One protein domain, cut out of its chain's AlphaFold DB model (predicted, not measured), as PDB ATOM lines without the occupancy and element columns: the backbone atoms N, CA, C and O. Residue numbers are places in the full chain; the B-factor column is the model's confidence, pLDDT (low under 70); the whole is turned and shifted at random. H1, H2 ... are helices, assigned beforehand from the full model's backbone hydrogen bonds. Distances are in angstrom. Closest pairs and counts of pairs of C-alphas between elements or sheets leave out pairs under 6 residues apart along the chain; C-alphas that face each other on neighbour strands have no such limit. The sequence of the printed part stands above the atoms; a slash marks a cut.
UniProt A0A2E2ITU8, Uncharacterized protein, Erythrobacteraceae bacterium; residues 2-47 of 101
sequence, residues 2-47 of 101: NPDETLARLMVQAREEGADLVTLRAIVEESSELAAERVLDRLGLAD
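What this domain is: This is residues 2 to 47 of the 101 residues of an uncharacterized protein of Erythrobacteraceae bacterium (UniProt A0A2E2ITU8). Two helices meet near their ends as an open V, with the shorter H1 as one arm, the longer H2 as the other and a tight link at the corner. Residues 43 to 47 form a hooked tail beyond H2. The printed part has 46 residues with two named helices, H1 then H2, and no named strand; its class is all helix. It is loose, with a radius of gyration of the C-alphas of 13.6 A, and flat, spanning 41 by 23 by 10 A.

Where its parts are: H1, residues 3 to 16, begins at C-alpha 3 (-51.656, 42.679, 4.592) and is 20.1 A long from first to last C-alpha. H2, residues 21 to 42, is 31.2 A long and ends at C-alpha 42 (-31.624, 37.156, 12.483).

How they stand to each other: H1 and H2 are close but not clearly touching; their closest C-alphas, of Arg 15 and Leu 21, are 6.7 A apart. They run opposite ways at a shallow tilt of 34 degrees, only just short of steep. In H1 and H2 every O i to N i+4 pair is within hydrogen-bond range.

The domain as a whole: The two C-alphas farthest apart, of Glu 16 and Asp 47, are 41.3 A apart. The printed part has no cut, and no printed residue is under 70 in pLDDT.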
ATOM      1  N   ASN A   2     -55.339  41.051   1.848       91.81
ATOM      2  CA  ASN A   2     -53.958  41.517   1.676       91.81
ATOM      3  C   ASN A   2     -53.480  42.195   2.988       91.81
ATOM      4  O   ASN A   2     -54.268  42.938   3.586       91.81
ATOM      5  N   PRO A   3     -52.251  41.934   3.480       86.62
ATOM      6  CA  PRO A   3     -51.656  42.679   4.592       86.62
ATOM      7  C   PRO A   3     -51.806  44.203   4.469       86.62
ATOM      8  O   PRO A   3     -52.244  44.837   5.429       86.62
ATOM      9  N   ASP A   4     -51.588  44.766   3.278       89.94
ATOM     10  CA  ASP A   4     -51.679  46.215   3.033       89.94
ATOM     11  C   ASP A   4     -53.103  46.742   3.253       89.94
ATOM     12  O   ASP A   4     -53.333  47.783   3.866       89.94
ATOM     13  N   GLU A   5     -54.092  45.970   2.804       94.12
ATOM     14  CA  GLU A   5     -55.514  46.278   2.961       94.12
ATOM     15  C   GLU A   5     -55.954  46.168   4.431       94.12
ATOM     16  O   GLU A   5     -56.865  46.857   4.889       94.12
ATOM     17  N   THR A   6     -55.311  45.284   5.192       95.12
ATOM     18  CA  THR A   6     -55.547  45.132   6.632       95.12
ATOM     19  C   THR A   6     -54.971  46.319   7.397       95.12
ATOM     20  O   THR A   6     -55.686  46.909   8.203       95.12
ATOM     21  N   LEU A   7     -53.733  46.722   7.092       93.12
ATOM     22  CA  LEU A   7     -53.094  47.897   7.684       93.12
ATOM     23  C   LEU A   7     -53.877  49.177   7.375       93.12
ATOM     24  O   LEU A   7     -54.191  49.933   8.290       93.12
ATOM     25  N   ALA A   8     -54.277  49.379   6.116       93.69
ATOM     26  CA  ALA A   8     -55.069  50.539   5.713       93.69
ATOM     27  C   ALA A   8     -56.390  50.643   6.496       93.69
ATOM     28  O   ALA A   8     -56.731  51.721   6.984       93.69
ATOM     29  N   ARG A   9     -57.111  49.526   6.682       95.25
ATOM     30  CA  ARG A   9     -58.334  49.502   7.506       95.25
ATOM     31  C   ARG A   9     -58.063  49.844   8.969       95.25
ATOM     32  O   ARG A   9     -58.811  50.632   9.538       95.25
ATOM     33  N   LEU A  10     -57.002  49.293   9.562       95.12
ATOM     34  CA  LEU A  10     -56.632  49.585  10.951       95.12
ATOM     35  C   LEU A  10     -56.250  51.060  11.143       95.12
ATOM     36  O   LEU A  10     -56.632  51.661  12.141       95.12
ATOM     37  N   MET A  11     -55.559  51.669  10.174       94.81
ATOM     38  CA  MET A  11     -55.232  53.098  10.213       94.81
ATOM     39  C   MET A  11     -56.481  53.984  10.124       94.81
ATOM     40  O   MET A  11     -56.568  54.987  10.830       94.81
ATOM     41  N   VAL A  12     -57.448  53.618   9.275       95.25
ATOM     42  CA  VAL A  12     -58.736  54.325   9.179       95.25
ATOM     43  C   VAL A  12     -59.507  54.213  10.490       95.25
ATOM     44  O   VAL A  12     -59.931  55.236  11.018       95.25
ATOM     45  N   GLN A  13     -59.609  53.010  11.057       96.25
ATOM     46  CA  GLN A  13     -60.276  52.790  12.340       96.25
ATOM     47  C   GLN A  13     -59.622  53.602  13.469       96.25
ATOM     48  O   GLN A  13     -60.307  54.327  14.182       96.25
ATOM     49  N   ALA A  14     -58.293  53.547  13.605       95.94
ATOM     50  CA  ALA A  14     -57.579  54.296  14.640       95.94
ATOM     51  C   ALA A  14     -57.773  55.815  14.494       95.94
ATOM     52  O   ALA A  14     -57.907  56.530  15.487       95.94
ATOM     53  N   ARG A  15     -57.834  56.318  13.254       95.38
ATOM     54  CA  ARG A  15     -58.150  57.725  12.979       95.38
ATOM     55  C   ARG A  15     -59.581  58.081  13.395       95.38
ATOM     56  O   ARG A  15     -59.787  59.157  13.949       95.38
ATOM     57  N   GLU A  16     -60.559  57.221  13.119       96.12
ATOM     58  CA  GLU A  16     -61.954  57.410  13.557       96.12
ATOM     59  C   GLU A  16     -62.077  57.407  15.088       96.12
ATOM     60  O   GLU A  16     -62.869  58.167  15.644       96.12
ATOM     61  N   GLU A  17     -61.232  56.634  15.772       96.56
ATOM     62  CA  GLU A  17     -61.096  56.610  17.235       96.56
ATOM     63  C   GLU A  17     -60.306  57.817  17.798       96.56
ATOM     64  O   GLU A  17     -60.158  57.954  19.013       96.56
ATOM     65  N   GLY A  18     -59.844  58.734  16.937       94.69
ATOM     66  CA  GLY A  18     -59.223  60.006  17.320       94.69
ATOM     67  C   GLY A  18     -57.692  60.013  17.339       94.69
ATOM     68  O   GLY A  18     -57.103  60.997  17.790       94.69
ATOM     69  N   ALA A  19     -57.029  58.962  16.850       95.62
ATOM     70  CA  ALA A  19     -55.576  58.958  16.714       95.62
ATOM     71  C   ALA A  19     -55.112  59.935  15.619       95.62
ATOM     72  O   ALA A  19     -55.673  60.001  14.522       95.62
ATOM     73  N   ASP A  20     -54.046  60.677  15.909       96.25
ATOM     74  CA  ASP A  20     -53.418  61.578  14.949       96.25
ATOM     75  C   ASP A  20     -52.681  60.799  13.842       96.25
ATOM     76  O   ASP A  20     -51.920  59.863  14.099       96.25
ATOM     77  N   LEU A  21     -52.872  61.220  12.589       92.44
ATOM     78  CA  LEU A  21     -52.277  60.565  11.424       92.44
ATOM     79  C   LEU A  21     -50.752  60.654  11.392       92.44
ATOM     80  O   LEU A  21     -50.109  59.725  10.900       92.44
ATOM     81  N   VAL A  22     -50.169  61.756  11.871       95.88
ATOM     82  CA  VAL A  22     -48.707  61.907  11.896       95.88
ATOM     83  C   VAL A  22     -48.107  60.900  12.871       95.88
ATOM     84  O   VAL A  22     -47.150  60.210  12.526       95.88
ATOM     85  N   THR A  23     -48.730  60.750  14.039       96.00
ATOM     86  CA  THR A  23     -48.351  59.756  15.047       96.00
ATOM     87  C   THR A  23     -48.483  58.325  14.517       96.00
ATOM     88  O   THR A  23     -47.556  57.532  14.663       96.00
ATOM     89  N   LEU A  24     -49.593  57.990  13.845       95.75
ATOM     90  CA  LEU A  24     -49.778  56.663  13.243       95.75
ATOM     91  C   LEU A  24     -48.715  56.353  12.183       95.75
ATOM     92  O   LEU A  24     -48.178  55.247  12.171       95.75
ATOM     93  N   ARG A  25     -48.384  57.321  11.319       94.44
ATOM     94  CA  ARG A  25     -47.318  57.155  10.321       94.44
ATOM     95  C   ARG A  25     -45.966  56.904  10.987       94.44
ATOM     96  O   ARG A  25     -45.296  55.957  10.601       94.44
ATOM     97  N   ALA A  26     -45.618  57.690  12.005       97.00
ATOM     98  CA  ALA A  26     -44.359  57.530  12.727       97.00
ATOM     99  C   ALA A  26     -44.243  56.146  13.390       97.00
ATOM    100  O   ALA A  26     -43.199  55.513  13.307       97.00
ATOM    101  N   ILE A  27     -45.325  55.634  13.990       96.06
ATOM    102  CA  ILE A  27     -45.344  54.278  14.565       96.06
ATOM    103  C   ILE A  27     -45.133  53.216  13.479       96.06
ATOM    104  O   ILE A  27     -44.405  52.248  13.700       96.06
ATOM    105  N   VAL A  28     -45.771  53.360  12.314       95.38
ATOM    106  CA  VAL A  28     -45.610  52.407  11.202       95.38
ATOM    107  C   VAL A  28     -44.183  52.442  10.655       95.38
ATOM    108  O   VAL A  28     -43.604  51.376  10.465       95.38
ATOM    109  N   GLU A  29     -43.610  53.626  10.446       96.25
ATOM    110  CA  GLU A  29     -42.223  53.800   9.994       96.25
ATOM    111  C   GLU A  29     -41.242  53.169  10.994       96.25
ATOM    112  O   GLU A  29     -40.539  52.227  10.635       96.25
ATOM    113  N   GLU A  30     -41.304  53.552  12.272       97.69
ATOM    114  CA  GLU A  30     -40.418  53.033  13.324       97.69
ATOM    115  C   GLU A  30     -40.557  51.513  13.507       97.69
ATOM    116  O   GLU A  30     -39.579  50.773  13.600       97.69
ATOM    117  N   SER A  31     -41.790  50.998  13.536       96.31
ATOM    118  CA  SER A  31     -42.013  49.555  13.681       96.31
ATOM    119  C   SER A  31     -41.525  48.762  12.469       96.31
ATOM    120  O   SER A  31     -41.073  47.627  12.647       96.31
ATOM    121  N   SER A  32     -41.592  49.346  11.269       94.94
ATOM    122  CA  SER A  32     -41.090  48.736  10.036       94.94
ATOM    123  C   SER A  32     -39.566  48.729  10.011       94.94
ATOM    124  O   SER A  32     -38.988  47.688   9.709       94.94
ATOM    125  N   GLU A  33     -38.922  49.832  10.397       96.38
ATOM    126  CA  GLU A  33     -37.463  49.918  10.530       96.38
ATOM    127  C   GLU A  33     -36.947  48.907  11.562       96.38
ATOM    128  O   GLU A  33     -36.128  48.049  11.229       96.38
ATOM    129  N   LEU A  34     -37.531  48.879  12.766       96.56
ATOM    130  CA  LEU A  34     -37.175  47.908  13.808       96.56
ATOM    131  C   LEU A  34     -37.439  46.459  13.388       96.56
ATOM    132  O   LEU A  34     -36.786  45.533  13.877       96.56
ATOM    133  N   ALA A  35     -38.471  46.207  12.580       95.19
ATOM    134  CA  ALA A  35     -38.750  44.871  12.064       95.19
ATOM    135  C   ALA A  35     -37.724  44.463  11.001       95.19
ATOM    136  O   ALA A  35     -37.246  43.329  11.047       95.19
ATOM    137  N   ALA A  36     -37.369  45.372  10.091       95.75
ATOM    138  CA  ALA A  36     -36.348  45.151   9.076       95.75
ATOM    139  C   ALA A  36     -34.992  44.859   9.728       95.75
ATOM    140  O   ALA A  36     -34.392  43.831   9.426       95.75
ATOM    141  N   GLU A  37     -34.574  45.673  10.696       95.00
ATOM    142  CA  GLU A  37     -33.337  45.474  11.454       95.00
ATOM    143  C   GLU A  37     -33.321  44.110  12.159       95.00
ATOM    144  O   GLU A  37     -32.390  43.329  11.979       95.00
ATOM    145  N   ARG A  38     -34.396  43.744  12.874       95.56
ATOM    146  CA  ARG A  38     -34.509  42.425  13.529       95.56
ATOM    147  C   ARG A  38     -34.447  41.259  12.548       95.56
ATOM    148  O   ARG A  38     -33.968  40.186  12.909       95.56
ATOM    149  N   VAL A  39     -35.005  41.413  11.350       96.69
ATOM    150  CA  VAL A  39     -34.945  40.371  10.318       96.69
ATOM    151  C   VAL A  39     -33.534  40.271   9.753       96.69
ATOM    152  O   VAL A  39     -33.027  39.156   9.649       96.69
ATOM    153  N   LEU A  40     -32.889  41.397   9.441       94.19
ATOM    154  CA  LEU A  40     -31.508  41.429   8.961       94.19
ATOM    155  C   LEU A  40     -30.553  40.825   9.993       94.19
ATOM    156  O   LEU A  40     -29.774  39.945   9.644       94.19
ATOM    157  N   ASP A  41     -30.692  41.178  11.267       94.69
ATOM    158  CA  ASP A  41     -29.902  40.617  12.365       94.69
ATOM    159  C   ASP A  41     -30.088  39.097  12.503       94.69
ATOM    160  O   ASP A  41     -29.121  38.338  12.527       94.69
ATOM    161  N   ARG A  42     -31.336  38.606  12.463       94.56
ATOM    162  CA  ARG A  42     -31.624  37.156  12.483       94.56
ATOM    163  C   ARG A  42     -31.061  36.404  11.282       94.56
ATOM    164  O   ARG A  42     -30.807  35.206  11.391       94.56
ATOM    165  N   LEU A  43     -30.925  37.076  10.141       93.00
ATOM    166  CA  LEU A  43     -30.300  36.524   8.941       93.00
ATOM    167  C   LEU A  43     -28.768  36.660   8.963       93.00
ATOM    168  O   LEU A  43     -28.118  36.124   8.069       93.00
ATOM    169  N   GLY A  44     -28.196  37.335   9.966       90.06
ATOM    170  CA  GLY A  44     -26.767  37.634  10.049       90.06
ATOM    171  C   GLY A  44     -26.309  38.728   9.080       90.06
ATOM    172  O   GLY A  44     -25.125  38.809   8.782       90.06
ATOM    173  N   LEU A  45     -27.235  39.548   8.574       92.44
ATOM    174  CA  LEU A  45     -27.016  40.593   7.566       92.44
ATOM    175  C   LEU A  45     -27.050  42.016   8.151       92.44
ATOM    176  O   LEU A  45     -27.277  42.975   7.420       92.44
ATOM    177  N   ALA A  46     -26.899  42.163   9.468       89.81
ATOM    178  CA  ALA A  46     -26.895  43.471  10.127       89.81
ATOM    179  C   ALA A  46     -25.527  44.182  10.083       89.81
ATOM    180  O   ALA A  46     -25.444  45.361  10.420       89.81
ATOM    181  N   ASP A  47     -24.455  43.482   9.694       89.94
ATOM    182  CA  ASP A  47     -23.118  44.071   9.587       89.94
ATOM    183  C   ASP A  47     -22.969  44.917   8.303       89.94
ATOM    184  O   ASP A  47     -23.501  44.523   7.260       89.94
TER     185      ASP A  47